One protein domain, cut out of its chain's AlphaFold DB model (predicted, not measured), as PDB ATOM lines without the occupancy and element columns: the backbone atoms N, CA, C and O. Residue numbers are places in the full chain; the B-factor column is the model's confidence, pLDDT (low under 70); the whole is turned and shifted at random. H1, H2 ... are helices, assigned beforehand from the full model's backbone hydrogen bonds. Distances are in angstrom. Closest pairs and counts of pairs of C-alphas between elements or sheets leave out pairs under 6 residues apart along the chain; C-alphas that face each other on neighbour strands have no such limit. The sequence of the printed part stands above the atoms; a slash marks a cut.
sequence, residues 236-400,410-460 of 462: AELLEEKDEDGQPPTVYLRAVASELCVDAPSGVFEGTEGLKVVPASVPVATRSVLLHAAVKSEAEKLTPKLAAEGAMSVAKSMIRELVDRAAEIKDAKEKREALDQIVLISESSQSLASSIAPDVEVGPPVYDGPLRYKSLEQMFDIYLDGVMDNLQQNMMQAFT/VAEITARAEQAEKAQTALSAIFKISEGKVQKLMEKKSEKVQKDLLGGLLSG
ATOM      1  N   ALA A 236     196.049 -66.976  14.487       93.12
ATOM      2  CA  ALA A 236     195.699 -65.584  14.193       93.12
ATOM      3  C   ALA A 236     194.355 -65.460  13.445       93.12
ATOM      4  O   ALA A 236     193.476 -64.725  13.887       93.12
ATOM      5  N   GLU A 237     194.148 -66.244  12.381       92.12
ATOM      6  CA  GLU A 237     192.906 -66.244  11.588       92.12
ATOM      7  C   GLU A 237     191.683 -66.607  12.451       92.12
ATOM      8  O   GLU A 237     190.651 -65.939  12.386       92.12
ATOM      9  N   LEU A 238     191.823 -67.624  13.311       90.94
ATOM     10  CA  LEU A 238     190.779 -68.085  14.233       90.94
ATOM     11  C   LEU A 238     190.454 -67.062  15.343       90.94
ATOM     12  O   LEU A 238     189.362 -67.097  15.907       90.94
ATOM     13  N   LEU A 239     191.380 -66.156  15.670       91.75
ATOM     14  CA  LEU A 239     191.180 -65.095  16.665       91.75
ATOM     15  C   LEU A 239     190.800 -63.735  16.040       91.75
ATOM     16  O   LEU A 239     190.425 -62.828  16.788       91.75
ATOM     17  N   GLU A 240     190.864 -63.592  14.712       89.94
ATOM     18  CA  GLU A 240     190.395 -62.430  13.935       89.94
ATOM     19  C   GLU A 240     188.965 -62.584  13.383       89.94
ATOM     20  O   GLU A 240     188.306 -61.574  13.108       89.94
ATOM     21  N   GLU A 241     188.486 -63.817  13.182       78.38
ATOM     22  CA  GLU A 241     187.170 -64.080  12.590       78.38
ATOM     23  C   GLU A 241     186.051 -63.431  13.424       78.38
ATOM     24  O   GLU A 241     185.967 -63.617  14.634       78.38
ATOM     25  N   LYS A 242     185.213 -62.602  12.790       81.31
ATOM     26  CA  LYS A 242     184.133 -61.883  13.485       81.31
ATOM     27  C   LYS A 242     183.053 -62.864  13.911       81.31
ATOM     28  O   LYS A 242     182.756 -63.777  13.154       81.31
ATOM     29  N   ASP A 243     182.429 -62.609  15.058       82.81
ATOM     30  CA  ASP A 243     181.429 -63.493  15.659       82.81
ATOM     31  C   ASP A 243     180.193 -63.671  14.732       82.81
ATOM     32  O   ASP A 243     179.231 -62.903  14.801       82.81
ATOM     33  N   GLU A 244     180.225 -64.658  13.823       84.50
ATOM     34  CA  GLU A 244     179.080 -65.060  12.990       84.50
ATOM     35  C   GLU A 244     178.138 -65.999  13.771       84.50
ATOM     36  O   GLU A 244     178.561 -66.753  14.652       84.50
ATOM     37  N   ASP A 245     176.843 -65.976  13.432       81.25
ATOM     38  CA  ASP A 245     175.804 -66.756  14.117       81.25
ATOM     39  C   ASP A 245     176.147 -68.256  14.192       81.25
ATOM     40  O   ASP A 245     176.161 -68.976  13.189       81.25
ATOM     41  N   GLY A 246     176.384 -68.735  15.417       81.31
ATOM     42  CA  GLY A 246     176.735 -70.124  15.712       81.31
ATOM     43  C   GLY A 246     178.231 -70.404  15.882       81.31
ATOM     44  O   GLY A 246     178.579 -71.558  16.124       81.31
ATOM     45  N   GLN A 247     179.121 -69.409  15.776       84.69
ATOM     46  CA  GLN A 247     180.529 -69.586  16.147       84.69
ATOM     47  C   GLN A 247     180.753 -69.475  17.666       84.69
ATOM     48  O   GLN A 247     180.040 -68.733  18.345       84.69
ATOM     49  N   PRO A 248     181.750 -70.189  18.226       86.62
ATOM     50  CA  PRO A 248     182.321 -69.840  19.526       86.62
ATOM     51  C   PRO A 248     182.870 -68.403  19.470       86.62
ATOM     52  O   PRO A 248     183.724 -68.137  18.625       86.62
ATOM     53  N   PRO A 249     182.419 -67.477  20.341       90.75
ATOM     54  CA  PRO A 249     182.843 -66.084  20.282       90.75
ATOM     55  C   PRO A 249     184.355 -65.916  20.411       90.75
ATOM     56  O   PRO A 249     185.014 -66.607  21.196       90.75
ATOM     57  N   THR A 250     184.896 -64.917  19.720       92.69
ATOM     58  CA  THR A 250     186.320 -64.545  19.741       92.69
ATOM     59  C   THR A 250     186.875 -64.380  21.156       92.69
ATOM     60  O   THR A 250     188.012 -64.758  21.429       92.69
ATOM     61  N   VAL A 251     186.070 -63.863  22.089       93.56
ATOM     62  CA  VAL A 251     186.439 -63.696  23.504       93.56
ATOM     63  C   VAL A 251     186.715 -65.042  24.188       93.56
ATOM     64  O   VAL A 251     187.701 -65.158  24.918       93.56
ATOM     65  N   TYR A 252     185.898 -66.063  23.911       95.25
ATOM     66  CA  TYR A 252     186.090 -67.424  24.416       95.25
ATOM     67  C   TYR A 252     187.306 -68.093  23.761       95.25
ATOM     68  O   TYR A 252     188.159 -68.632  24.465       95.25
ATOM     69  N   LEU A 253     187.450 -67.983  22.436       95.44
ATOM     70  CA  LEU A 253     188.597 -68.541  21.706       95.44
ATOM     71  C   LEU A 253     189.930 -67.950  22.197       95.44
ATOM     72  O   LEU A 253     190.877 -68.691  22.459       95.44
ATOM     73  N   ARG A 254     189.990 -66.627  22.420       95.12
ATOM     74  CA  ARG A 254     191.156 -65.944  23.011       95.12
ATOM     75  C   ARG A 254     191.421 -66.388  24.448       95.12
ATOM     76  O   ARG A 254     192.584 -66.483  24.838       95.12
ATOM     77  N   ALA A 255     190.382 -66.669  25.238       95.44
ATOM     78  CA  ALA A 255     190.544 -67.198  26.591       95.44
ATOM     79  C   ALA A 255     191.170 -68.604  26.567       95.44
ATOM     80  O   ALA A 255     192.191 -68.803  27.223       95.44
ATOM     81  N   VAL A 256     190.637 -69.531  25.756       96.12
ATOM     82  CA  VAL A 256     191.185 -70.896  25.619       96.12
ATOM     83  C   VAL A 256     192.619 -70.863  25.098       96.12
ATOM     84  O   VAL A 256     193.492 -71.517  25.661       96.12
ATOM     85  N   ALA A 257     192.893 -70.057  24.068       95.69
ATOM     86  CA  ALA A 257     194.242 -69.912  23.531       95.69
ATOM     87  C   ALA A 257     195.220 -69.377  24.591       95.69
ATOM     88  O   ALA A 257     196.350 -69.845  24.675       95.69
ATOM     89  N   SER A 258     194.775 -68.449  25.445       94.81
ATOM     90  CA  SER A 258     195.591 -67.930  26.549       94.81
ATOM     91  C   SER A 258     195.864 -68.988  27.626       94.81
ATOM     92  O   SER A 258     196.970 -69.018  28.157       94.81
ATOM     93  N   GLU A 259     194.896 -69.862  27.935       95.12
ATOM     94  CA  GLU A 259     195.080 -70.987  28.866       95.12
ATOM     95  C   GLU A 259     196.065 -72.026  28.312       95.12
ATOM     96  O   GLU A 259     197.048 -72.344  28.976       95.12
ATOM     97  N   LEU A 260     195.876 -72.483  27.070       94.56
ATOM     98  CA  LEU A 260     196.778 -73.448  26.427       94.56
ATOM     99  C   LEU A 260     198.189 -72.874  26.185       94.56
ATOM    100  O   LEU A 260     199.158 -73.625  26.109       94.56
ATOM    101  N   CYS A 261     198.342 -71.546  26.120       93.00
ATOM    102  CA  CYS A 261     199.652 -70.887  26.083       93.00
ATOM    103  C   CYS A 261     200.421 -70.919  27.421       93.00
ATOM    104  O   CYS A 261     201.575 -70.498  27.444       93.00
ATOM    105  N   VAL A 262     199.838 -71.401  28.529       91.44
ATOM    106  CA  VAL A 262     200.576 -71.595  29.798       91.44
ATOM    107  C   VAL A 262     201.614 -72.712  29.677       91.44
ATOM    108  O   VAL A 262     202.701 -72.578  30.245       91.44
ATOM    109  N   ASP A 263     201.282 -73.751  28.908       85.62
ATOM    110  CA  ASP A 263     202.107 -74.940  28.659       85.62
ATOM    111  C   ASP A 263     202.939 -74.822  27.364       85.62
ATOM    112  O   ASP A 263     203.767 -75.677  27.062       85.62
ATOM    113  N   ALA A 264     202.736 -73.761  26.574       87.88
ATOM    114  CA  ALA A 264     203.437 -73.568  25.308       87.88
ATOM    115  C   ALA A 264     204.880 -73.053  25.490       87.88
ATOM    116  O   ALA A 264     205.151 -72.274  26.410       87.88
ATOM    117  N   PRO A 265     205.812 -73.397  24.576       83.19
ATOM    118  CA  PRO A 265     207.153 -72.826  24.598       83.19
ATOM    119  C   PRO A 265     207.118 -71.296  24.449       83.19
ATOM    120  O   PRO A 265     206.394 -70.742  23.616       83.19
ATOM    121  N   SER A 266     207.938 -70.601  25.240       83.62
ATOM    122  CA  SER A 266     208.092 -69.142  25.171       83.62
ATOM    123  C   SER A 266     208.502 -68.684  23.769       83.62
ATOM    124  O   SER A 266     209.330 -69.334  23.131       83.62
ATOM    125  N   GLY A 267     207.960 -67.559  23.298       83.81
ATOM    126  CA  GLY A 267     208.225 -67.037  21.955       83.81
ATOM    127  C   GLY A 267     207.365 -67.622  20.828       83.81
ATOM    128  O   GLY A 267     207.333 -67.036  19.751       83.81
ATOM    129  N   VAL A 268     206.631 -68.728  21.028       84.44
ATOM    130  CA  VAL A 268     205.844 -69.340  19.934       84.44
ATOM    131  C   VAL A 268     204.690 -68.436  19.489       84.44
ATOM    132  O   VAL A 268     204.555 -68.161  18.296       84.44
ATOM    133  N   PHE A 269     203.889 -67.942  20.431       86.75
ATOM    134  CA  PHE A 269     202.710 -67.109  20.155       86.75
ATOM    135  C   PHE A 269     202.925 -65.631  20.541       86.75
ATOM    136  O   PHE A 269     201.982 -64.893  20.824       86.75
ATOM    137  N   GLU A 270     204.184 -65.178  20.566       86.19
ATOM    138  CA  GLU A 270     204.500 -63.756  20.722       86.19
ATOM    139  C   GLU A 270     204.096 -62.981  19.459       86.19
ATOM    140  O   GLU A 270     204.504 -63.315  18.349       86.19
ATOM    141  N   GLY A 271     203.277 -61.942  19.637       85.06
ATOM    142  CA  GLY A 271     202.721 -61.140  18.542       85.06
ATOM    143  C   GLY A 271     201.327 -61.565  18.062       85.06
ATOM    144  O   GLY A 271     200.724 -60.827  17.291       85.06
ATOM    145  N   THR A 272     200.770 -62.687  18.532       88.56
ATOM    146  CA  THR A 272     199.367 -63.042  18.254       88.56
ATOM    147  C   THR A 272     198.426 -62.109  19.027       88.56
ATOM    148  O   THR A 272     198.395 -62.127  20.260       88.56
ATOM    149  N   GLU A 273     197.657 -61.278  18.318       86.94
ATOM    150  CA  GLU A 273     196.774 -60.298  18.959       86.94
ATOM    151  C   GLU A 273     195.670 -60.953  19.809       86.94
ATOM    152  O   GLU A 273     195.115 -62.004  19.488       86.94
ATOM    153  N   GLY A 274     195.332 -60.306  20.926       83.56
ATOM    154  CA  GLY A 274     194.249 -60.736  21.814       83.56
ATOM    155  C   GLY A 274     194.597 -61.840  22.824       83.56
ATOM    156  O   GLY A 274     193.773 -62.096  23.704       83.56
ATOM    157  N   LEU A 275     195.790 -62.448  22.769       88.25
ATOM    158  CA  LEU A 275     196.254 -63.372  23.813       88.25
ATOM    159  C   LEU A 275     196.565 -62.632  25.125       88.25
ATOM    160  O   LEU A 275     197.318 -61.656  25.161       88.25
ATOM    161  N   LYS A 276     196.015 -63.123  26.240       85.06
ATOM    162  CA  LYS A 276     196.241 -62.578  27.586       85.06
ATOM    163  C   LYS A 276     197.513 -63.173  28.191       85.06
ATOM    164  O   LYS A 276     197.454 -64.108  28.986       85.06
ATOM    165  N   VAL A 277     198.667 -62.603  27.844       82.81
ATOM    166  CA  VAL A 277     199.963 -62.991  28.425       82.81
ATOM    167  C   VAL A 277     199.995 -62.659  29.924       82.81
ATOM    168  O   VAL A 277     200.217 -61.515  30.321       82.81
ATOM    169  N   VAL A 278     199.780 -63.663  30.778       84.31
ATOM    170  CA  VAL A 278     199.908 -63.509  32.236       84.31
ATOM    171  C   VAL A 278     201.402 -63.480  32.610       84.31
ATOM    172  O   VAL A 278     202.116 -64.439  32.283       84.31
ATOM    173  N   PRO A 279     201.900 -62.425  33.294       85.44
ATOM    174  CA  PRO A 279     203.331 -62.211  33.512       85.44
ATOM    175  C   PRO A 279     204.073 -63.418  34.092       85.44
ATOM    176  O   PRO A 279     203.586 -64.081  35.006       85.44
ATOM    177  N   ALA A 280     205.300 -63.654  33.617       85.75
ATOM    178  CA  ALA A 280     206.160 -64.755  34.072       85.75
ATOM    179  C   ALA A 280     206.553 -64.681  35.566       85.75
ATOM    180  O   ALA A 280     207.054 -65.652  36.121       85.75
ATOM    181  N   SER A 281     206.295 -63.553  36.236       90.50
ATOM    182  CA  SER A 281     206.414 -63.404  37.692       90.50
ATOM    183  C   SER A 281     205.288 -64.086  38.485       90.50
ATOM    184  O   SER A 281     205.361 -64.142  39.710       90.50
ATOM    185  N   VAL A 282     204.226 -64.559  37.823       92.44
ATOM    186  CA  VAL A 282     203.116 -65.294  38.444       92.44
ATOM    187  C   VAL A 282     203.387 -66.804  38.323       92.44
ATOM    188  O   VAL A 282     203.632 -67.270  37.208       92.44
ATOM    189  N   PRO A 283     203.328 -67.593  39.417       94.19
ATOM    190  CA  PRO A 283     203.579 -69.037  39.372       94.19
ATOM    191  C   PRO A 283     202.671 -69.773  38.379       94.19
ATOM    192  O   PRO A 283     201.481 -69.471  38.296       94.19
ATOM    193  N   VAL A 284     203.209 -70.774  37.672       90.75
ATOM    194  CA  VAL A 284     202.517 -71.512  36.592       90.75
ATOM    195  C   VAL A 284     201.127 -71.999  37.017       90.75
ATOM    196  O   VAL A 284     200.147 -71.676  36.349       90.75
ATOM    197  N   ALA A 285     201.019 -72.658  38.175       92.38
ATOM    198  CA  ALA A 285     199.743 -73.124  38.724       92.38
ATOM    199  C   ALA A 285     198.730 -71.985  38.958       92.38
ATOM    200  O   ALA A 285     197.546 -72.134  38.672       92.38
ATOM    201  N   THR A 286     199.181 -70.815  39.422       94.38
ATOM    202  CA  THR A 286     198.320 -69.635  39.595       94.38
ATOM    203  C   THR A 286     197.878 -69.057  38.248       94.38
ATOM    204  O   THR A 286     196.732 -68.630  38.129       94.38
ATOM    205  N   ARG A 287     198.742 -69.070  37.220       93.06
ATOM    206  CA  ARG A 287     198.374 -68.643  35.856       93.06
ATOM    207  C   ARG A 287     197.312 -69.566  35.260       93.06
ATOM    208  O   ARG A 287     196.283 -69.066  34.815       93.06
ATOM    209  N   SER A 288     197.533 -70.881  35.334       92.94
ATOM    210  CA  SER A 288     196.579 -71.912  34.910       92.94
ATOM    211  C   SER A 288     195.215 -71.717  35.585       92.94
ATOM    212  O   SER A 288     194.236 -71.482  34.889       92.94
ATOM    213  N   VAL A 289     195.147 -71.666  36.922       94.50
ATOM    214  CA  VAL A 289     193.873 -71.495  37.654       94.50
ATOM    215  C   VAL A 289     193.129 -70.206  37.271       94.50
ATOM    216  O   VAL A 289     191.908 -70.232  37.116       94.50
ATOM    217  N   LEU A 290     193.833 -69.081  37.094       93.62
ATOM    218  CA  LEU A 290     193.209 -67.809  36.700       93.62
ATOM    219  C   LEU A 290     192.666 -67.831  35.263       93.62
ATOM    220  O   LEU A 290     191.602 -67.270  35.002       93.62
ATOM    221  N   LEU A 291     193.385 -68.468  34.337       94.62
ATOM    222  CA  LEU A 291     192.977 -68.576  32.936       94.62
ATOM    223  C   LEU A 291     191.844 -69.594  32.767       94.62
ATOM    224  O   LEU A 291     190.846 -69.272  32.130       94.62
ATOM    225  N   HIS A 292     191.922 -70.733  33.453       95.75
ATOM    226  CA  HIS A 292     190.876 -71.753  33.517       95.75
ATOM    227  C   HIS A 292     189.548 -71.216  34.068       95.75
ATOM    228  O   HIS A 292     188.472 -71.499  33.538       95.75
ATOM    229  N   ALA A 293     189.606 -70.380  35.113       95.50
ATOM    230  CA  ALA A 293     188.429 -69.689  35.634       95.50
ATOM    231  C   ALA A 293     187.828 -68.714  34.603       95.50
ATOM    232  O   ALA A 293     186.608 -68.660  34.448       95.50
ATOM    233  N   ALA A 294     188.670 -67.985  33.858       94.69
ATOM    234  CA  ALA A 294     188.206 -67.109  32.784       94.69
ATOM    235  C   ALA A 294     187.554 -67.908  31.641       94.69
ATOM    236  O   ALA A 294     186.460 -67.555  31.204       94.69
ATOM    237  N   VAL A 295     188.170 -69.010  31.203       96.81
ATOM    238  CA  VAL A 295     187.630 -69.893  30.159       96.81
ATOM    239  C   VAL A 295     186.281 -70.476  30.561       96.81
ATOM    240  O   VAL A 295     185.346 -70.396  29.768       96.81
ATOM    241  N   LYS A 296     186.124 -70.967  31.798       96.75
ATOM    242  CA  LYS A 296     184.820 -71.428  32.305       96.75
ATOM    243  C   LYS A 296     183.768 -70.316  32.311       96.75
ATOM    244  O   LYS A 296     182.682 -70.525  31.779       96.75
ATOM    245  N   SER A 297     184.112 -69.117  32.785       96.62
ATOM    246  CA  SER A 297     183.179 -67.976  32.801       96.62
ATOM    247  C   SER A 297     182.740 -67.498  31.406       96.62
ATOM    248  O   SER A 297     181.675 -66.900  31.266       96.62
ATOM    249  N   GLU A 298     183.532 -67.764  30.363       96.62
ATOM    250  CA  GLU A 298     183.141 -67.534  28.967       96.62
ATOM    251  C   GLU A 298     182.375 -68.735  28.376       96.62
ATOM    252  O   GLU A 298     181.428 -68.535  27.617       96.62
ATOM    253  N   ALA A 299     182.719 -69.969  28.758       96.44
ATOM    254  CA  ALA A 299     182.047 -71.193  28.310       96.44
ATOM    255  C   ALA A 299     180.601 -71.321  28.816       96.44
ATOM    256  O   ALA A 299     179.745 -71.805  28.081       96.44
ATOM    257  N   GLU A 300     180.307 -70.844  30.031       96.88
ATOM    258  CA  GLU A 300     178.953 -70.814  30.621       96.88
ATOM    259  C   GLU A 300     177.932 -70.026  29.775       96.88
ATOM    260  O   GLU A 300     176.723 -70.194  29.931       96.88
ATOM    261  N   LYS A 301     178.405 -69.183  28.847       96.25
ATOM    262  CA  LYS A 301     177.582 -68.401  27.910       96.25
ATOM    263  C   LYS A 301     177.205 -69.186  26.644       96.25
ATOM    264  O   LYS A 301     176.484 -68.663  25.796       96.25
ATOM    265  N   LEU A 302     177.729 -70.401  26.478       95.69
ATOM    266  CA  LEU A 302     177.677 -71.205  25.257       95.69
ATOM    267  C   LEU A 302     176.957 -72.537  25.506       95.69
ATOM    268  O   LEU A 302     176.782 -72.975  26.640       95.69
ATOM    269  N   THR A 303     176.568 -73.234  24.434       96.44
ATOM    270  CA  THR A 303     176.180 -74.646  24.592       96.44
ATOM    271  C   THR A 303     177.439 -75.485  24.858       96.44
ATOM    272  O   THR A 303     178.459 -75.229  24.209       96.44
ATOM    273  N   PRO A 304     177.404 -76.508  25.741       96.88
ATOM    274  CA  PRO A 304     178.597 -77.289  26.091       96.88
ATOM    275  C   PRO A 304     179.313 -77.872  24.868       96.88
ATOM    276  O   PRO A 304     180.536 -77.825  24.771       96.88
ATOM    277  N   LYS A 305     178.541 -78.327  23.873       96.00
ATOM    278  CA  LYS A 305     179.073 -78.811  22.597       96.00
ATOM    279  C   LYS A 305     179.883 -77.741  21.854       96.00
ATOM    280  O   LYS A 305     180.993 -78.022  21.417       96.00
ATOM    281  N   LEU A 306     179.337 -76.536  21.705       95.00
ATOM    282  CA  LEU A 306     179.965 -75.440  20.960       95.00
ATOM    283  C   LEU A 306     181.194 -74.887  21.700       95.00
ATOM    284  O   LEU A 306     182.184 -74.528  21.063       95.00
ATOM    285  N   ALA A 307     181.177 -74.902  23.036       96.50
ATOM    286  CA  ALA A 307     182.355 -74.614  23.850       96.50
ATOM    287  C   ALA A 307     183.467 -75.663  23.633       96.50
ATOM    288  O   ALA A 307     184.613 -75.295  23.361       96.50
ATOM    289  N   ALA A 308     183.138 -76.958  23.679       96.50
ATOM    290  CA  ALA A 308     184.097 -78.041  23.458       96.50
ATOM    291  C   ALA A 308     184.659 -78.049  22.022       96.50
ATOM    292  O   ALA A 308     185.874 -78.111  21.835       96.50
ATOM    293  N   GLU A 309     183.805 -77.909  21.002       95.19
ATOM    294  CA  GLU A 309     184.228 -77.793  19.599       95.19
ATOM    295  C   GLU A 309     185.122 -76.558  19.378       95.19
ATOM    296  O   GLU A 309     186.138 -76.662  18.690       95.19
ATOM    297  N   GLY A 310     184.817 -75.422  20.020       95.31
ATOM    298  CA  GLY A 310     185.667 -74.228  19.999       95.31
ATOM    299  C   GLY A 310     187.037 -74.444  20.648       95.31
ATOM    300  O   GLY A 310     188.055 -74.093  20.051       95.31
ATOM    301  N   ALA A 311     187.091 -75.088  21.818       96.62
ATOM    302  CA  ALA A 311     188.355 -75.387  22.493       96.62
ATOM    303  C   ALA A 311     189.240 -76.334  21.665       96.62
ATOM    304  O   ALA A 311     190.432 -76.079  21.481       96.62
ATOM    305  N   MET A 312     188.645 -77.376  21.074       96.62
ATOM    306  CA  MET A 312     189.364 -78.282  20.176       96.62
ATOM    307  C   MET A 312     189.761 -77.623  18.847       96.62
ATOM    308  O   MET A 312     190.737 -78.055  18.234       96.62
ATOM    309  N   SER A 313     189.053 -76.582  18.394       95.50
ATOM    310  CA  SER A 313     189.460 -75.781  17.232       95.50
ATOM    311  C   SER A 313     190.747 -75.005  17.525       95.50
ATOM    312  O   SER A 313     191.703 -75.111  16.760       95.50
ATOM    313  N   VAL A 314     190.813 -74.311  18.669       96.38
ATOM    314  CA  VAL A 314     192.026 -73.605  19.125       96.38
ATOM    315  C   VAL A 314     193.205 -74.569  19.267       96.38
ATOM    316  O   VAL A 314     194.282 -74.310  18.729       96.38
ATOM    317  N   ALA A 315     192.993 -75.712  19.924       96.75
ATOM    318  CA  ALA A 315     194.031 -76.719  20.120       96.75
ATOM    319  C   ALA A 315     194.594 -77.256  18.793       96.75
ATOM    320  O   ALA A 315     195.807 -77.399  18.654       96.75
ATOM    321  N   LYS A 316     193.741 -77.501  17.786       96.88
ATOM    322  CA  LYS A 316     194.178 -77.921  16.442       96.88
ATOM    323  C   LYS A 316     195.005 -76.852  15.731       96.88
ATOM    324  O   LYS A 316     196.027 -77.199  15.145       96.88
ATOM    325  N   SER A 317     194.609 -75.579  15.803       96.06
ATOM    326  CA  SER A 317     195.381 -74.464  15.236       96.06
ATOM    327  C   SER A 317     196.761 -74.333  15.893       96.06
ATOM    328  O   SER A 317     197.772 -74.271  15.195       96.06
ATOM    329  N   MET A 318     196.826 -74.396  17.229       96.38
ATOM    330  CA  MET A 318     198.094 -74.378  17.973       96.38
ATOM    331  C   MET A 318     198.984 -75.579  17.627       96.38
ATOM    332  O   MET A 318     200.176 -75.409  17.378       96.38
ATOM    333  N   ILE A 319     198.416 -76.789  17.564       96.94
ATOM    334  CA  ILE A 319     199.156 -78.015  17.227       96.94
ATOM    335  C   ILE A 319     199.624 -78.008  15.766       96.94
ATOM    336  O   ILE A 319     200.736 -78.461  15.508       96.94
ATOM    337  N   ARG A 320     198.856 -77.452  14.816       95.94
ATOM    338  CA  ARG A 320     199.319 -77.236  13.431       95.94
ATOM    339  C   ARG A 320     200.595 -76.395  13.420       95.94
ATOM    340  O   ARG A 320     201.621 -76.872  12.944       95.94
ATOM    341  N   GLU A 321     200.555 -75.202  14.011       94.88
ATOM    342  CA  GLU A 321     201.713 -74.300  14.046       94.88
ATOM    343  C   GLU A 321     202.917 -74.886  14.794       94.88
ATOM    344  O   GLU A 321     204.053 -74.733  14.345       94.88
ATOM    345  N   LEU A 322     202.698 -75.563  15.924       95.75
ATOM    346  CA  LEU A 322     203.774 -76.183  16.699       95.75
ATOM    347  C   LEU A 322     204.439 -77.334  15.939       95.75
ATOM    348  O   LEU A 322     205.663 -77.419  15.936       95.75
ATOM    349  N   VAL A 323     203.664 -78.196  15.274       97.38
ATOM    350  CA  VAL A 323     204.192 -79.313  14.473       97.38
ATOM    351  C   VAL A 323     204.921 -78.803  13.224       97.38
ATOM    352  O   VAL A 323     205.980 -79.334  12.883       97.38
ATOM    353  N   ASP A 324     204.408 -77.751  12.582       96.38
ATOM    354  CA  ASP A 324     205.063 -77.106  11.438       96.38
ATOM    355  C   ASP A 324     206.425 -76.512  11.846       96.38
ATOM    356  O   ASP A 324     207.439 -76.808  11.212       96.38
ATOM    357  N   ARG A 325     206.489 -75.785  12.971       94.69
ATOM    358  CA  ARG A 325     207.750 -75.266  13.542       94.69
ATOM    359  C   ARG A 325     208.688 -76.392  13.990       94.69
ATOM    360  O   ARG A 325     209.884 -76.340  13.711       94.69
ATOM    361  N   ALA A 326     208.165 -77.434  14.640       96.19
ATOM    362  CA  ALA A 326     208.956 -78.585  15.074       96.19
ATOM    363  C   ALA A 326     209.627 -79.292  13.887       96.19
ATOM    364  O   ALA A 326     210.761 -79.747  14.018       96.19
ATOM    365  N   ALA A 327     208.992 -79.334  12.711       97.31
ATOM    366  CA  ALA A 327     209.597 -79.904  11.509       97.31
ATOM    367  C   ALA A 327     210.857 -79.146  11.047       97.31
ATOM    368  O   ALA A 327     211.810 -79.801  10.606       97.31
ATOM    369  N   GLU A 328     210.896 -77.818  11.205       96.31
ATOM    370  CA  GLU A 328     212.030 -76.957  10.829       96.31
ATOM    371  C   GLU A 328     213.253 -77.096  11.754       96.31
ATOM    372  O   GLU A 328     214.384 -76.850  11.315       96.31
ATOM    373  N   ILE A 329     213.056 -77.530  13.007       95.25
ATOM    374  CA  ILE A 329     214.144 -77.749  13.974       95.25
ATOM    375  C   ILE A 329     215.130 -78.792  13.424       95.25
ATOM    376  O   ILE A 329     214.743 -79.862  12.947       95.25
ATOM    377  N   LYS A 330     216.430 -78.487  13.477       97.00
ATOM    378  CA  LYS A 330     217.486 -79.346  12.910       97.00
ATOM    379  C   LYS A 330     218.096 -80.300  13.924       97.00
ATOM    380  O   LYS A 330     218.468 -81.405  13.540       97.00
ATOM    381  N   ASP A 331     218.207 -79.873  15.177       96.50
ATOM    382  CA  ASP A 331     218.689 -80.726  16.255       96.50
ATOM    383  C   ASP A 331     217.625 -81.760  16.660       96.50
ATOM    384  O   ASP A 331     216.424 -81.486  16.630       96.50
ATOM    385  N   ALA A 332     218.060 -82.971  17.010       96.38
ATOM    386  CA  ALA A 332     217.157 -84.067  17.353       96.38
ATOM    387  C   ALA A 332     216.570 -83.936  18.770       96.38
ATOM    388  O   ALA A 332     215.421 -84.324  18.987       96.38
ATOM    389  N   LYS A 333     217.325 -83.366  19.718       95.38
ATOM    390  CA  LYS A 333     216.910 -83.172  21.110       95.38
ATOM    391  C   LYS A 333     215.955 -81.986  21.231       95.38
ATOM    392  O   LYS A 333     214.879 -82.159  21.789       95.38
ATOM    393  N   GLU A 334     216.277 -80.840  20.628       94.75
ATOM    394  CA  GLU A 334     215.361 -79.685  20.553       94.75
ATOM    395  C   GLU A 334     214.038 -80.063  19.860       94.75
ATOM    396  O   GLU A 334     212.953 -79.694  20.312       94.75
ATOM    397  N   LYS A 335     214.109 -80.859  18.780       96.38
ATOM    398  CA  LYS A 335     212.929 -81.380  18.074       96.38
ATOM    399  C   LYS A 335     212.088 -82.292  18.960       96.38
ATOM    400  O   LYS A 335     210.869 -82.165  18.960       96.38
ATOM    401  N   ARG A 336     212.718 -83.200  19.708       95.94
ATOM    402  CA  ARG A 336     212.022 -84.071  20.661       95.94
ATOM    403  C   ARG A 336     211.347 -83.253  21.763       95.94
ATOM    404  O   ARG A 336     210.160 -83.443  21.983       95.94
ATOM    405  N   GLU A 337     212.053 -82.300  22.368       94.50
ATOM    406  CA  GLU A 337     211.492 -81.415  23.397       94.50
ATOM    407  C   GLU A 337     210.280 -80.629  22.872       94.50
ATOM    408  O   GLU A 337     209.275 -80.519  23.568       94.50
ATOM    409  N   ALA A 338     210.299 -80.162  21.619       95.44
ATOM    410  CA  ALA A 338     209.122 -79.559  20.989       95.44
ATOM    411  C   ALA A 338     207.949 -80.550  20.809       95.44
ATOM    412  O   ALA A 338     206.791 -80.163  20.969       95.44
ATOM    413  N   LEU A 339     208.225 -81.825  20.509       96.94
ATOM    414  CA  LEU A 339     207.211 -82.884  20.388       96.94
ATOM    415  C   LEU A 339     206.609 -83.276  21.750       96.94
ATOM    416  O   LEU A 339     205.398 -83.480  21.825       96.94
ATOM    417  N   ASP A 340     207.407 -83.290  22.821       96.00
ATOM    418  CA  ASP A 340     206.924 -83.462  24.199       96.00
ATOM    419  C   ASP A 340     205.930 -82.335  24.585       96.00
ATOM    420  O   ASP A 340     204.875 -82.600  25.163       96.00
ATOM    421  N   GLN A 341     206.186 -81.082  24.179       95.12
ATOM    422  CA  GLN A 341     205.259 -79.956  24.411       95.12
ATOM    423  C   GLN A 341     203.982 -80.025  23.546       95.12
ATOM    424  O   GLN A 341     202.905 -79.619  23.983       95.12
ATOM    425  N   ILE A 342     204.065 -80.582  22.330       96.94
ATOM    426  CA  ILE A 342     202.891 -80.857  21.478       96.94
ATOM    427  C   ILE A 342     201.978 -81.913  22.122       96.94
ATOM    428  O   ILE A 342     200.752 -81.777  22.068       96.94
ATOM    429  N   VAL A 343     202.556 -82.934  22.767       97.06
ATOM    430  CA  VAL A 343     201.796 -83.894  23.582       97.06
ATOM    431  C   VAL A 343     201.141 -83.188  24.768       97.06
ATOM    432  O   VAL A 343     199.935 -83.340  24.947       97.06
ATOM    433  N   LEU A 344     201.886 -82.381  25.532       95.50
ATOM    434  CA  LEU A 344     201.351 -81.685  26.707       95.50
ATOM    435  C   LEU A 344     200.129 -80.817  26.359       95.50
ATOM    436  O   LEU A 344     199.079 -80.968  26.974       95.50
ATOM    437  N   ILE A 345     200.209 -79.994  25.308       95.88
ATOM    438  CA  ILE A 345     199.079 -79.164  24.848       95.88
ATOM    439  C   ILE A 345     197.899 -80.021  24.362       95.88
ATOM    440  O   ILE A 345     196.739 -79.668  24.588       95.88
ATOM    441  N   SER A 346     198.165 -81.167  23.728       97.00
ATOM    442  CA  SER A 346     197.115 -82.116  23.340       97.00
ATOM    443  C   SER A 346     196.373 -82.675  24.557       97.00
ATOM    444  O   SER A 346     195.140 -82.716  24.547       97.00
ATOM    445  N   GLU A 347     197.082 -83.044  25.623       96.44
ATOM    446  CA  GLU A 347     196.470 -83.527  26.865       96.44
ATOM    447  C   GLU A 347     195.738 -82.415  27.629       96.44
ATOM    448  O   GLU A 347     194.577 -82.602  27.999       96.44
ATOM    449  N   SER A 348     196.361 -81.241  27.794       95.94
ATOM    450  CA  SER A 348     195.742 -80.069  28.427       95.94
ATOM    451  C   SER A 348     194.459 -79.653  27.698       95.94
ATOM    452  O   SER A 348     193.448 -79.391  28.346       95.94
ATOM    453  N   SER A 349     194.434 -79.676  26.358       96.62
ATOM    454  CA  SER A 349     193.225 -79.344  25.584       96.62
ATOM    455  C   SER A 349     192.083 -80.352  25.747       96.62
ATOM    456  O   SER A 349     190.927 -79.943  25.874       96.62
ATOM    457  N   GLN A 350     192.387 -81.653  25.812       96.75
ATOM    458  CA  GLN A 350     191.387 -82.694  26.068       96.75
ATOM    459  C   GLN A 350     190.839 -82.592  27.496       96.75
ATOM    460  O   GLN A 350     189.627 -82.612  27.690       96.75
ATOM    461  N   SER A 351     191.716 -82.395  28.489       96.38
ATOM    462  CA  SER A 351     191.323 -82.186  29.886       96.38
ATOM    463  C   SER A 351     190.445 -80.939  30.054       96.38
ATOM    464  O   SER A 351     189.409 -80.991  30.721       96.38
ATOM    465  N   LEU A 352     190.805 -79.841  29.383       96.81
ATOM    466  CA  LEU A 352     190.039 -78.599  29.369       96.81
ATOM    467  C   LEU A 352     188.647 -78.797  28.760       96.81
ATOM    468  O   LEU A 352     187.653 -78.448  29.394       96.81
ATOM    469  N   ALA A 353     188.556 -79.406  27.575       97.12
ATOM    470  CA  ALA A 353     187.277 -79.662  26.918       97.12
ATOM    471  C   ALA A 353     186.370 -80.580  27.761       97.12
ATOM    472  O   ALA A 353     185.209 -80.237  27.985       97.12
ATOM    473  N   SER A 354     186.905 -81.672  28.324       97.00
ATOM    474  CA  SER A 354     186.169 -82.538  29.259       97.00
ATOM    475  C   SER A 354     185.740 -81.811  30.539       97.00
ATOM    476  O   SER A 354     184.668 -82.089  31.069       97.00
ATOM    477  N   SER A 355     186.532 -80.855  31.038       97.06
ATOM    478  CA  SER A 355     186.163 -80.061  32.216       97.06
ATOM    479  C   SER A 355     185.153 -78.940  31.924       97.06
ATOM    480  O   SER A 355     184.595 -78.389  32.879       97.06
ATOM    481  N   ILE A 356     184.951 -78.568  30.661       97.31
ATOM    482  CA  ILE A 356     183.955 -77.576  30.228       97.31
ATOM    483  C   ILE A 356     182.634 -78.262  29.863       97.31
ATOM    484  O   ILE A 356     181.561 -77.739  30.159       97.31
ATOM    485  N   ALA A 357     182.707 -79.432  29.230       96.94
ATOM    486  CA  ALA A 357     181.562 -80.153  28.690       96.94
ATOM    487  C   ALA A 357     181.694 -81.668  28.956       96.94
ATOM    488  O   ALA A 357     181.991 -82.427  28.032       96.94
ATOM    489  N   PRO A 358     181.476 -82.130  30.202       97.19
ATOM    490  CA  PRO A 358     181.686 -83.532  30.578       97.19
ATOM    491  C   PRO A 358     180.776 -84.514  29.821       97.19
ATOM    492  O   PRO A 358     181.158 -85.661  29.619       97.19
ATOM    493  N   ASP A 359     179.610 -84.059  29.353       97.50
ATOM    494  CA  ASP A 359     178.661 -84.850  28.556       97.50
ATOM    495  C   ASP A 359     178.985 -84.880  27.043       97.50
ATOM    496  O   ASP A 359     178.186 -85.378  26.247       97.50
ATOM    497  N   VAL A 360     180.116 -84.303  26.607       97.25
ATOM    498  CA  VAL A 360     180.480 -84.165  25.187       97.25
ATOM    499  C   VAL A 360     181.784 -84.900  24.884       97.25
ATOM    500  O   VAL A 360     182.878 -84.415  25.165       97.25
ATOM    501  N   GLU A 361     181.669 -86.046  24.211       95.38
ATOM    502  CA  GLU A 361     182.818 -86.760  23.648       95.38
ATOM    503  C   GLU A 361     183.473 -85.943  22.521       95.38
ATOM    504  O   GLU A 361     183.021 -85.934  21.372       95.38
ATOM    505  N   VAL A 362     184.577 -85.267  22.842       94.00
ATOM    506  CA  VAL A 362     185.509 -84.723  21.850       94.00
ATOM    507  C   VAL A 362     186.618 -85.728  21.554       94.00
ATOM    508  O   VAL A 362     187.275 -86.241  22.454       94.00
ATOM    509  N   GLY A 363     186.854 -85.994  20.269       94.00
ATOM    510  CA  GLY A 363     188.043 -86.731  19.841       94.00
ATOM    511  C   GLY A 363     189.327 -85.911  20.057       94.00
ATOM    512  O   GLY A 363     189.256 -84.677  20.088       94.00
ATOM    513  N   PRO A 364     190.500 -86.567  20.151       95.75
ATOM    514  CA  PRO A 364     191.780 -85.885  20.337       95.75
ATOM    515  C   PRO A 364     192.050 -84.868  19.214       95.75
ATOM    516  O   PRO A 364     191.538 -85.018  18.096       95.75
ATOM    517  N   PRO A 365     192.866 -83.829  19.467       96.12
ATOM    518  CA  PRO A 365     193.284 -82.917  18.417       96.12
ATOM    519  C   PRO A 365     194.210 -83.663  17.449       96.12
ATOM    520  O   PRO A 365     194.992 -84.528  17.841       96.12
ATOM    521  N   VAL A 366     194.109 -83.339  16.162       97.06
ATOM    522  CA  VAL A 366     194.829 -84.045  15.100       97.06
ATOM    523  C   VAL A 366     195.468 -83.022  14.176       97.06
ATOM    524  O   VAL A 366     194.866 -81.991  13.885       97.06
ATOM    525  N   TYR A 367     196.680 -83.305  13.712       96.88
ATOM    526  CA  TYR A 367     197.378 -82.453  12.762       96.88
ATOM    527  C   TYR A 367     196.699 -82.517  11.384       96.88
ATOM    528  O   TYR A 367     196.648 -83.581  10.759       96.88
ATOM    529  N   ASP A 368     196.193 -81.374  10.918       94.94
ATOM    530  CA  ASP A 368     195.535 -81.163   9.616       94.94
ATOM    531  C   ASP A 368     196.276 -80.089   8.776       94.94
ATOM    532  O   ASP A 368     195.659 -79.340   8.021       94.94
ATOM    533  N   GLY A 369     197.601 -79.977   8.943       94.56
ATOM    534  CA  GLY A 369     198.467 -79.039   8.212       94.56
ATOM    535  C   GLY A 369     199.142 -79.621   6.952       94.56
ATOM    536  O   GLY A 369     198.861 -80.755   6.550       94.56
ATOM    537  N   PRO A 370     200.055 -78.861   6.313       95.44
ATOM    538  CA  PRO A 370     200.585 -79.158   4.978       95.44
ATOM    539  C   PRO A 370     201.727 -80.194   4.937       95.44
ATOM    540  O   PRO A 370     202.140 -80.613   3.847       95.44
ATOM    541  N   LEU A 371     202.277 -80.615   6.083       95.75
ATOM    542  CA  LEU A 371     203.376 -81.581   6.129       95.75
ATOM    543  C   LEU A 371     202.955 -82.946   5.582       95.75
ATOM    544  O   LEU A 371     201.917 -83.520   5.914       95.75
ATOM    545  N   ARG A 372     203.830 -83.524   4.757       96.81
ATOM    546  CA  ARG A 372     203.616 -84.859   4.193       96.81
ATOM    547  C   ARG A 372     203.705 -85.902   5.305       96.81
ATOM    548  O   ARG A 372     204.617 -85.848   6.121       96.81
ATOM    549  N   TYR A 373     202.857 -86.928   5.245       96.50
ATOM    550  CA  TYR A 373     202.844 -88.043   6.206       96.50
ATOM    551  C   TYR A 373     204.241 -88.644   6.473       96.50
ATOM    552  O   TYR A 373     204.602 -88.869   7.620       96.50
ATOM    553  N   LYS A 374     205.098 -88.775   5.446       97.38
ATOM    554  CA  LYS A 374     206.498 -89.223   5.608       97.38
ATOM    555  C   LYS A 374     207.353 -88.307   6.510       97.38
ATOM    556  O   LYS A 374     208.258 -88.801   7.171       97.38
ATOM    557  N   SER A 375     207.095 -87.003   6.542       97.81
ATOM    558  CA  SER A 375     207.771 -86.061   7.445       97.81
ATOM    559  C   SER A 375     207.283 -86.223   8.886       97.81
ATOM    560  O   SER A 375     208.102 -86.213   9.801       97.81
ATOM    561  N   LEU A 376     205.979 -86.461   9.086       98.00
ATOM    562  CA  LEU A 376     205.411 -86.790  10.401       98.00
ATOM    563  C   LEU A 376     205.988 -88.116  10.934       98.00
ATOM    564  O   LEU A 376     206.452 -88.176  12.068       98.00
ATOM    565  N   GLU A 377     206.076 -89.148  10.083       97.38
ATOM    566  CA  GLU A 377     206.764 -90.411  10.397       97.38
ATOM    567  C   GLU A 377     208.225 -90.204  10.823       97.38
ATOM    568  O   GLU A 377     208.698 -90.884  11.727       97.38
ATOM    569  N   GLN A 378     208.953 -89.286  10.177       98.00
ATOM    570  CA  GLN A 378     210.352 -89.001  10.511       98.00
ATOM    571  C   GLN A 378     210.495 -88.264  11.847       98.00
ATOM    572  O   GLN A 378     211.422 -88.561  12.593       98.00
ATOM    573  N   MET A 379     209.577 -87.352  12.181       98.44
ATOM    574  CA  MET A 379     209.541 -86.736  13.514       98.44
ATOM    575  C   MET A 379     209.191 -87.760  14.599       98.44
ATOM    576  O   MET A 379     209.798 -87.750  15.665       98.44
ATOM    577  N   PHE A 380     208.286 -88.695  14.303       98.38
ATOM    578  CA  PHE A 380     207.941 -89.787  15.209       98.38
ATOM    579  C   PHE A 380     209.095 -90.793  15.402       98.38
ATOM    580  O   PHE A 380     209.357 -91.198  16.527       98.38
ATOM    581  N   ASP A 381     209.846 -91.155  14.351       97.94
ATOM    582  CA  ASP A 381     211.028 -92.035  14.474       97.94
ATOM    583  C   ASP A 381     212.138 -91.376  15.326       97.94
ATOM    584  O   ASP A 381     212.792 -92.081  16.090       97.94
ATOM    585  N   ILE A 382     212.297 -90.042  15.262       97.62
ATOM    586  CA  ILE A 382     213.207 -89.258  16.129       97.62
ATOM    587  C   ILE A 382     212.710 -89.222  17.583       97.62
ATOM    588  O   ILE A 382     213.498 -89.413  18.507       97.62
ATOM    589  N   TYR A 383     211.408 -89.010  17.797       97.94
ATOM    590  CA  TYR A 383     210.803 -89.061  19.132       97.94
ATOM    591  C   TYR A 383     211.030 -90.430  19.797       97.94
ATOM    592  O   TYR A 383     211.461 -90.498  20.946       97.94
ATOM    593  N   LEU A 384     210.830 -91.520  19.044       97.06
ATOM    594  CA  LEU A 384     211.066 -92.880  19.529       97.06
ATOM    595  C   LEU A 384     212.540 -93.190  19.826       97.06
ATOM    596  O   LEU A 384     212.788 -93.938  20.768       97.06
ATOM    597  N   ASP A 385     213.514 -92.636  19.085       96.50
ATOM    598  CA  ASP A 385     214.930 -92.744  19.492       96.50
ATOM    599  C   ASP A 385     215.115 -92.141  20.893       96.50
ATOM    600  O   ASP A 385     215.579 -92.831  21.795       96.50
ATOM    601  N   GLY A 386     214.646 -90.909  21.123       95.38
ATOM    602  CA  GLY A 386     214.787 -90.237  22.421       95.38
ATOM    603  C   GLY A 386     214.067 -90.938  23.584       95.38
ATOM    604  O   GLY A 386     214.576 -90.954  24.708       95.38
ATOM    605  N   VAL A 387     212.897 -91.540  23.343       94.44
ATOM    606  CA  VAL A 387     212.202 -92.363  24.351       94.44
ATOM    607  C   VAL A 387     213.036 -93.595  24.716       94.44
ATOM    608  O   VAL A 387     213.212 -93.881  25.901       94.44
ATOM    609  N   MET A 388     213.592 -94.289  23.720       94.38
ATOM    610  CA  MET A 388     214.419 -95.478  23.938       94.38
ATOM    611  C   MET A 388     215.767 -95.145  24.590       94.38
ATOM    612  O   MET A 388     216.177 -95.864  25.498       94.38
ATOM    613  N   ASP A 389     216.408 -94.037  24.208       93.50
ATOM    614  CA  ASP A 389     217.646 -93.548  24.827       93.50
ATOM    615  C   ASP A 389     217.422 -93.229  26.320       93.50
ATOM    616  O   ASP A 389     218.193 -93.670  27.174       93.50
ATOM    617  N   ASN A 390     216.317 -92.549  26.668       91.50
ATOM    618  CA  ASN A 390     215.939 -92.306  28.068       91.50
ATOM    619  C   ASN A 390     215.671 -93.611  28.833       91.50
ATOM    620  O   ASN A 390     216.066 -93.737  29.992       91.50
ATOM    621  N   LEU A 391     214.973 -94.574  28.219       90.56
ATOM    622  CA  LEU A 391     214.667 -95.859  28.849       90.56
ATOM    623  C   LEU A 391     215.949 -96.660  29.114       90.56
ATOM    624  O   LEU A 391     216.149 -97.140  30.229       90.56
ATOM    625  N   GLN A 392     216.850 -96.730  28.130       91.12
ATOM    626  CA  GLN A 392     218.161 -97.361  28.261       91.12
ATOM    627  C   GLN A 392     219.016 -96.667  29.332       91.12
ATOM    628  O   GLN A 392     219.649 -97.351  30.135       91.12
ATOM    629  N   GLN A 393     218.995 -95.332  29.405       91.06
ATOM    630  CA  GLN A 393     219.697 -94.576  30.446       91.06
ATOM    631  C   GLN A 393     219.135 -94.867  31.847       91.06
ATOM    632  O   GLN A 393     219.913 -95.139  32.760       91.06
ATOM    633  N   ASN A 394     217.806 -94.876  32.018       89.62
ATOM    634  CA  ASN A 394     217.157 -95.222  33.288       89.62
ATOM    635  C   ASN A 394     217.493 -96.664  33.717       89.62
ATOM    636  O   ASN A 394     217.857 -96.897  34.867       89.62
ATOM    637  N   MET A 395     217.425 -97.632  32.793       87.69
ATOM    638  CA  MET A 395     217.781 -99.032  33.067       87.69
ATOM    639  C   MET A 395     219.264 -99.197  33.420       87.69
ATOM    640  O   MET A 395     219.595 -99.933  34.346       87.69
ATOM    641  N   MET A 396     220.160 -98.494  32.720       87.56
ATOM    642  CA  MET A 396     221.591 -98.528  33.022       87.56
ATOM    643  C   MET A 396     221.883 -97.912  34.394       87.56
ATOM    644  O   MET A 396     222.649 -98.497  35.150       87.56
ATOM    645  N   GLN A 397     221.238 -96.798  34.757       87.50
ATOM    646  CA  GLN A 397     221.353 -96.202  36.096       87.50
ATOM    647  C   GLN A 397     220.811 -97.124  37.196       87.50
ATOM    648  O   GLN A 397     221.418 -97.213  38.259       87.50
ATOM    649  N   ALA A 398     219.722 -97.854  36.939       86.56
ATOM    650  CA  ALA A 398     219.175 -98.836  37.877       86.56
ATOM    651  C   ALA A 398     220.076-100.074  38.078       86.56
ATOM    652  O   ALA A 398     219.931-100.766  39.081       86.56
ATOM    653  N   PHE A 399     220.994-100.357  37.144       86.31
ATOM    654  CA  PHE A 399     221.926-101.491  37.226       86.31
ATOM    655  C   PHE A 399     223.335-101.093  37.703       86.31
ATOM    656  O   PHE A 399     223.983-101.862  38.407       86.31
ATOM    657  N   THR A 400     223.824 -99.902  37.340       86.56
ATOM    658  CA  THR A 400     225.135 -99.381  37.782       86.56
ATOM    659  C   THR A 400     225.062 -98.614  39.101       86.56
ATOM    660  O   THR A 400     226.085 -98.425  39.762       86.56
ATOM    661  N   VAL A 410     211.786 -98.467  41.651       86.44
ATOM    662  CA  VAL A 410     211.214 -99.206  40.508       86.44
ATOM    663  C   VAL A 410     209.858 -98.617  40.089       86.44
ATOM    664  O   VAL A 410     209.576 -98.531  38.901       86.44
ATOM    665  N   ALA A 411     209.061 -98.119  41.042       90.00
ATOM    666  CA  ALA A 411     207.793 -97.445  40.766       90.00
ATOM    667  C   ALA A 411     207.954 -96.133  39.970       90.00
ATOM    668  O   ALA A 411     207.105 -95.825  39.140       90.00
ATOM    669  N   GLU A 412     209.042 -95.381  40.165       89.94
ATOM    670  CA  GLU A 412     209.329 -94.178  39.370       89.94
ATOM    671  C   GLU A 412     209.753 -94.539  37.937       89.94
ATOM    672  O   GLU A 412     209.336 -93.883  36.983       89.94
ATOM    673  N   ILE A 413     210.525 -95.619  37.769       89.00
ATOM    674  CA  ILE A 413     210.897 -96.141  36.446       89.00
ATOM    675  C   ILE A 413     209.641 -96.602  35.689       89.00
ATOM    676  O   ILE A 413     209.465 -96.232  34.527       89.00
ATOM    677  N   THR A 414     208.735 -97.331  36.352       92.69
ATOM    678  CA  THR A 414     207.437 -97.733  35.784       92.69
ATOM    679  C   THR A 414     206.582 -96.519  35.414       92.69
ATOM    680  O   THR A 414     206.135 -96.430  34.275       92.69
ATOM    681  N   ALA A 415     206.422 -95.538  36.310       92.94
ATOM    682  CA  ALA A 415     205.621 -94.341  36.037       92.94
ATOM    683  C   ALA A 415     206.151 -93.526  34.839       92.94
ATOM    684  O   ALA A 415     205.368 -93.021  34.034       92.94
ATOM    685  N   ARG A 416     207.480 -93.438  34.662       90.69
ATOM    686  CA  ARG A 416     208.089 -92.821  33.470       90.69
ATOM    687  C   ARG A 416     207.838 -93.630  32.193       90.69
ATOM    688  O   ARG A 416     207.677 -93.027  31.134       90.69
ATOM    689  N   ALA A 417     207.809 -94.961  32.271       93.12
ATOM    690  CA  ALA A 417     207.492 -95.820  31.128       93.12
ATOM    691  C   ALA A 417     206.018 -95.675  30.705       93.12
ATOM    692  O   ALA A 417     205.749 -95.434  29.531       93.12
ATOM    693  N   GLU A 418     205.085 -95.704  31.663       95.25
ATOM    694  CA  GLU A 418     203.652 -95.453  31.435       95.25
ATOM    695  C   GLU A 418     203.410 -94.056  30.835       95.25
ATOM    696  O   GLU A 418     202.658 -93.905  29.869       95.25
ATOM    697  N   GLN A 419     204.094 -93.025  31.346       94.19
ATOM    698  CA  GLN A 419     204.021 -91.671  30.789       94.19
ATOM    699  C   GLN A 419     204.557 -91.608  29.348       94.19
ATOM    700  O   GLN A 419     203.957 -90.942  28.503       94.19
ATOM    701  N   ALA A 420     205.655 -92.308  29.043       94.25
ATOM    702  CA  ALA A 420     206.218 -92.357  27.696       94.25
ATOM    703  C   ALA A 420     205.299 -93.092  26.702       94.25
ATOM    704  O   ALA A 420     205.120 -92.614  25.581       94.25
ATOM    705  N   GLU A 421     204.669 -94.198  27.111       95.94
ATOM    706  CA  GLU A 421     203.685 -94.940  26.308       95.94
ATOM    707  C   GLU A 421     202.429 -94.099  26.029       95.94
ATOM    708  O   GLU A 421     201.961 -94.020  24.886       95.94
ATOM    709  N   LYS A 422     201.923 -93.387  27.042       96.50
ATOM    710  CA  LYS A 422     200.813 -92.437  26.897       96.50
ATOM    711  C   LYS A 422     201.160 -91.317  25.909       96.50
ATOM    712  O   LYS A 422     200.395 -91.061  24.977       96.50
ATOM    713  N   ALA A 423     202.337 -90.707  26.051       96.62
ATOM    714  CA  ALA A 423     202.809 -89.636  25.176       96.62
ATOM    715  C   ALA A 423     203.044 -90.108  23.728       96.62
ATOM    716  O   ALA A 423     202.629 -89.446  22.776       96.62
ATOM    717  N   GLN A 424     203.627 -91.297  23.545       96.88
ATOM    718  CA  GLN A 424     203.757 -91.974  22.251       96.88
ATOM    719  C   GLN A 424     202.387 -92.215  21.598       96.88
ATOM    720  O   GLN A 424     202.212 -91.957  20.402       96.88
ATOM    721  N   THR A 425     201.405 -92.672  22.379       97.25
ATOM    722  CA  THR A 425     200.032 -92.909  21.920       97.25
ATOM    723  C   THR A 425     199.393 -91.599  21.460       97.25
ATOM    724  O   THR A 425     198.958 -91.505  20.309       97.25
ATOM    725  N   ALA A 426     199.440 -90.550  22.288       97.38
ATOM    726  CA  ALA A 426     198.948 -89.218  21.944       97.38
ATOM    727  C   ALA A 426     199.606 -88.660  20.667       97.38
ATOM    728  O   ALA A 426     198.903 -88.233  19.750       97.38
ATOM    729  N   LEU A 427     200.938 -88.720  20.550       97.94
ATOM    730  CA  LEU A 427     201.660 -88.199  19.386       97.94
ATOM    731  C   LEU A 427     201.343 -88.978  18.097       97.94
ATOM    732  O   LEU A 427     201.187 -88.378  17.032       97.94
ATOM    733  N   SER A 428     201.187 -90.304  18.181       97.81
ATOM    734  CA  SER A 428     200.787 -91.123  17.031       97.81
ATOM    735  C   SER A 428     199.368 -90.802  16.548       97.81
ATOM    736  O   SER A 428     199.149 -90.699  15.338       97.81
ATOM    737  N   ALA A 429     198.436 -90.543  17.474       97.69
ATOM    738  CA  ALA A 429     197.087 -90.083  17.157       97.69
ATOM    739  C   ALA A 429     197.107 -88.702  16.479       97.69
ATOM    740  O   ALA A 429     196.501 -88.546  15.416       97.69
ATOM    741  N   ILE A 430     197.872 -87.736  17.015       97.69
ATOM    742  CA  ILE A 430     198.045 -86.395  16.423       97.69
ATOM    743  C   ILE A 430     198.552 -86.498  14.975       97.69
ATOM    744  O   ILE A 430     198.033 -85.820  14.088       97.69
ATOM    745  N   PHE A 431     199.527 -87.372  14.710       98.06
ATOM    746  CA  PHE A 431     200.114 -87.576  13.379       98.06
ATOM    747  C   PHE A 431     199.337 -88.537  12.461       98.06
ATOM    748  O   PHE A 431     199.774 -88.782  11.333       98.06
ATOM    749  N   LYS A 432     198.194 -89.081  12.906       97.44
ATOM    750  CA  LYS A 432     197.423 -90.123  12.198       97.44
ATOM    751  C   LYS A 432     198.261 -91.367  11.831       97.44
ATOM    752  O   LYS A 432     197.983 -92.028  10.827       97.44
ATOM    753  N   ILE A 433     199.298 -91.688  12.609       97.19
ATOM    754  CA  ILE A 433     200.141 -92.871  12.388       97.19
ATOM    755  C   ILE A 433     199.407 -94.089  12.949       97.19
ATOM    756  O   ILE A 433     199.008 -94.102  14.108       97.19
ATOM    757  N   SER A 434     199.224 -95.127  12.132       97.19
ATOM    758  CA  SER A 434     198.521 -96.332  12.575       97.19
ATOM    759  C   SER A 434     199.324 -97.127  13.610       97.19
ATOM    760  O   SER A 434     200.533 -97.304  13.478       97.19
ATOM    761  N   GLU A 435     198.629 -97.677  14.603       95.75
ATOM    762  CA  GLU A 435     199.168 -98.518  15.683       95.75
ATOM    763  C   GLU A 435     200.098 -99.631  15.161       95.75
ATOM    764  O   GLU A 435     201.266 -99.707  15.534       95.75
ATOM    765  N   GLY A 436     199.652-100.412  14.168       97.56
ATOM    766  CA  GLY A 436     200.465-101.447  13.508       97.56
ATOM    767  C   GLY A 436     201.664-100.933  12.685       97.56
ATOM    768  O   GLY A 436     202.382-101.735  12.081       97.56
ATOM    769  N   LYS A 437     201.877 -99.612  12.625       97.25
ATOM    770  CA  LYS A 437     203.111 -98.961  12.167       97.25
ATOM    771  C   LYS A 437     203.935 -98.413  13.338       97.25
ATOM    772  O   LYS A 437     205.147 -98.586  13.297       97.25
ATOM    773  N   VAL A 438     203.306 -97.840  14.370       96.81
ATOM    774  CA  VAL A 438     203.964 -97.488  15.648       96.81
ATOM    775  C   VAL A 438     204.700 -98.705  16.213       96.81
ATOM    776  O   VAL A 438     205.908 -98.642  16.427       96.81
ATOM    777  N   GLN A 439     204.006 -99.841  16.321       96.88
ATOM    778  CA  GLN A 439     204.549-101.113  16.797       96.88
ATOM    779  C   GLN A 439     205.797-101.553  16.013       96.88
ATOM    780  O   GLN A 439     206.814-101.893  16.604       96.88
ATOM    781  N   LYS A 440     205.772-101.453  14.678       97.75
ATOM    782  CA  LYS A 440     206.914-101.822  13.817       97.75
ATOM    783  C   LYS A 440     208.101-100.872  13.926       97.75
ATOM    784  O   LYS A 440     209.224-101.260  13.608       97.75
ATOM    785  N   LEU A 441     207.869 -99.621  14.323       96.19
ATOM    786  CA  LEU A 441     208.954 -98.708  14.661       96.19
ATOM    787  C   LEU A 441     209.529 -99.082  16.032       96.19
ATOM    788  O   LEU A 441     210.741 -99.239  16.123       96.19
ATOM    789  N   MET A 442     208.691 -99.344  17.041       95.50
ATOM    790  CA  MET A 442     209.135 -99.809  18.365       95.50
ATOM    791  C   MET A 442     209.959-101.100  18.297       95.50
ATOM    792  O   MET A 442     211.062-101.131  18.830       95.50
ATOM    793  N   GLU A 443     209.487-102.122  17.579       96.56
ATOM    794  CA  GLU A 443     210.208-103.386  17.342       96.56
ATOM    795  C   GLU A 443     211.588-103.152  16.709       96.56
ATOM    796  O   GLU A 443     212.594-103.685  17.167       96.56
ATOM    797  N   LYS A 444     211.665-102.284  15.693       97.00
ATOM    798  CA  LYS A 444     212.925-101.911  15.031       97.00
ATOM    799  C   LYS A 444     213.873-101.142  15.968       97.00
ATOM    800  O   LYS A 444     215.090-101.294  15.858       97.00
ATOM    801  N   LYS A 445     213.354-100.284  16.856       95.50
ATOM    802  CA  LYS A 445     214.174 -99.543  17.832       95.50
ATOM    803  C   LYS A 445     214.650-100.459  18.967       95.50
ATOM    804  O   LYS A 445     215.803-100.347  19.371       95.50
ATOM    805  N   SER A 446     213.822-101.388  19.446       94.31
ATOM    806  CA  SER A 446     214.212-102.342  20.490       94.31
ATOM    807  C   SER A 446     215.197-103.397  19.977       94.31
ATOM    808  O   SER A 446     216.162-103.685  20.681       94.31
ATOM    809  N   GLU A 447     215.059-103.881  18.735       96.31
ATOM    810  CA  GLU A 447     216.074-104.719  18.070       96.31
ATOM    811  C   GLU A 447     217.426-103.988  17.979       96.31
ATOM    812  O   GLU A 447     218.465-104.561  18.314       96.31
ATOM    813  N   LYS A 448     217.422-102.701  17.590       95.12
ATOM    814  CA  LYS A 448     218.629-101.855  17.581       95.12
ATOM    815  C   LYS A 448     219.254-101.771  18.981       95.12
ATOM    816  O   LYS A 448     220.426-102.093  19.122       95.12
ATOM    817  N   VAL A 449     218.487-101.404  20.011       92.88
ATOM    818  CA  VAL A 449     218.994-101.279  21.393       92.88
ATOM    819  C   VAL A 449     219.553-102.607  21.918       92.88
ATOM    820  O   VAL A 449     220.648-102.629  22.473       92.88
ATOM    821  N   GLN A 450     218.867-103.731  21.690       92.88
ATOM    822  CA  GLN A 450     219.375-105.061  22.052       92.88
ATOM    823  C   GLN A 450     220.695-105.383  21.343       92.88
ATOM    824  O   GLN A 450     221.624-105.903  21.962       92.88
ATOM    825  N   LYS A 451     220.801-105.054  20.051       94.75
ATOM    826  CA  LYS A 451     222.012-105.272  19.261       94.75
ATOM    827  C   LYS A 451     223.172-104.381  19.701       94.75
ATOM    828  O   LYS A 451     224.296-104.870  19.752       94.75
ATOM    829  N   ASP A 452     222.915-103.120  20.027       91.00
ATOM    830  CA  ASP A 452     223.940-102.177  20.477       91.00
ATOM    831  C   ASP A 452     224.457-102.568  21.881       91.00
ATOM    832  O   ASP A 452     225.667-102.571  22.112       91.00
ATOM    833  N   LEU A 453     223.573-103.029  22.781       89.12
ATOM    834  CA  LEU A 453     223.939-103.601  24.088       89.12
ATOM    835  C   LEU A 453     224.784-104.882  23.958       89.12
ATOM    836  O   LEU A 453     225.835-104.997  24.586       89.12
ATOM    837  N   LEU A 454     224.358-105.840  23.125       92.12
ATOM    838  CA  LEU A 454     225.127-107.065  22.864       92.12
ATOM    839  C   LEU A 454     226.450-106.772  22.138       92.12
ATOM    840  O   LEU A 454     227.441-107.454  22.377       92.12
ATOM    841  N   GLY A 455     226.479-105.753  21.277       93.12
ATOM    842  CA  GLY A 455     227.678-105.291  20.584       93.12
ATOM    843  C   GLY A 455     228.744-104.778  21.548       93.12
ATOM    844  O   GLY A 455     229.886-105.220  21.458       93.12
ATOM    845  N   GLY A 456     228.367-103.924  22.505       89.19
ATOM    846  CA  GLY A 456     229.286-103.423  23.537       89.19
ATOM    847  C   GLY A 456     229.834-104.526  24.451       89.19
ATOM    848  O   GLY A 456     231.019-104.530  24.769       89.19
ATOM    849  N   LEU A 457     229.010-105.520  24.804       87.62
ATOM    850  CA  LEU A 457     229.458-106.687  25.578       87.62
ATOM    851  C   LEU A 457     230.425-107.601  24.803       87.62
ATOM    852  O   LEU A 457     231.227-108.299  25.420       87.62
ATOM    853  N   LEU A 458     230.345-107.626  23.468       90.31
ATOM    854  CA  LEU A 458     231.179-108.475  22.611       90.31
ATOM    855  C   LEU A 458     232.434-107.777  22.066       90.31
ATOM    856  O   LEU A 458     233.349-108.479  21.640       90.31
ATOM    857  N   SER A 459     232.500-106.439  22.056       89.19
ATOM    858  CA  SER A 459     233.702-105.717  21.608       89.19
ATOM    859  C   SER A 459     234.811-105.694  22.663       89.19
ATOM    860  O   SER A 459     235.986-105.686  22.303       89.19
ATOM    861  N   GLY A 460     234.451-105.762  23.951       81.44
ATOM    862  CA  GLY A 460     235.409-105.797  25.060       81.44
ATOM    863  C   GLY A 460     236.022-104.437  25.420       81.44
ATOM    864  O   GLY A 460     236.976-104.397  26.190       81.44
TER     865      GLY A 460
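This is residues 236 to 400 and 410 to 460 of the 462 residues of the protein "Hypothetical protein" of Symbiodinium pilosum (UniProt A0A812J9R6). A helical hairpin, H4 and H5 side by side, makes the middle of an elongated body; the hairpin of H2 and H3 packs on it through H2 toward one end, with the short H1 at H2, and the side-by-side pair H6 and H7 crosses H5 farther along. H8 packs slantwise on H6, and its last part, residues 454 to 459, sticks out with Gly 460. The printed part has 216 residues with eight named helices, H1 to H8 in chain order, and no named strand; the class is all helix. By the radius of gyration of the C-alphas, 19.7 A, it is compact, and the C-alphas span 70 by 37 by 35 A.

H1, residues 236 to 240, begins at C-alpha 236 (195.699, -65.584, 14.193) and is 6.2 A long. H2 is residues 250 to 260, 15.3 A, and H3 is residues 284 to 299, 22.1 A. H4, residues 304 to 328, measures 36.8 A, and H5, residues 332 to 356, measures 36.2 A. H6, residues 373 to 400, measures 40.3 A and ends at C-alpha 400 (225.135, -99.381, 37.782). H7 is residues 410 to 430, 30.3 A. H8, residues 435 to 459, measures 35.8 A and ends at C-alpha 459 (233.702, -105.717, 21.608).

H1 touches H2, the closest C-alphas being those of Leu 239 and Thr 250 at 5.8 A. H2 and H3 form a hairpin at a shallow tilt of 26 degrees, closest at Glu 259 and Leu 291, 5.2 A between C-alphas. H2 touches H4 at a steep tilt of 55 degrees; the closest C-alphas are those of Val 256 and Ala 311, 6.2 A apart. H4 and H5 form a hairpin at a shallow tilt of 3 degrees, with the C-alphas of Ala 308 and Ala 353 closest at 5.0 A. H5 touches H6, about perpendicular at 81 degrees, closest at C-alphas 336 and 383, 5.4 A. H5 touches H7, about perpendicular at 82 degrees, closest at C-alphas 343 and 427, 6.0 A. H6 and H7 touch and run opposite ways at a shallow tilt of 2 degrees, closest at C-alphas 387 and 420, 6.9 A. H8 touches H6 at a steep tilt of 43 degrees, closest at C-alphas 441 and 381, 7.0 A. H3 and H8 are apart. Every O i to N i+4 pair is within hydrogen-bond range in H1, H2, H3, H5, H6 and H7; in H4 and in H8 it is 20 of 21.

The two C-alphas farthest apart, those of Asp 245 and Gly 460, are 72.1 A apart. Residues 401 to 409 are not printed, and C-alphas 400 and 410 are 14.2 A apart across the cut. The links H2 to H3, 23 residues, and H5 to H6, 16 residues, are long. The mean pLDDT of the printed part is 93.6, and no printed residue is under 70.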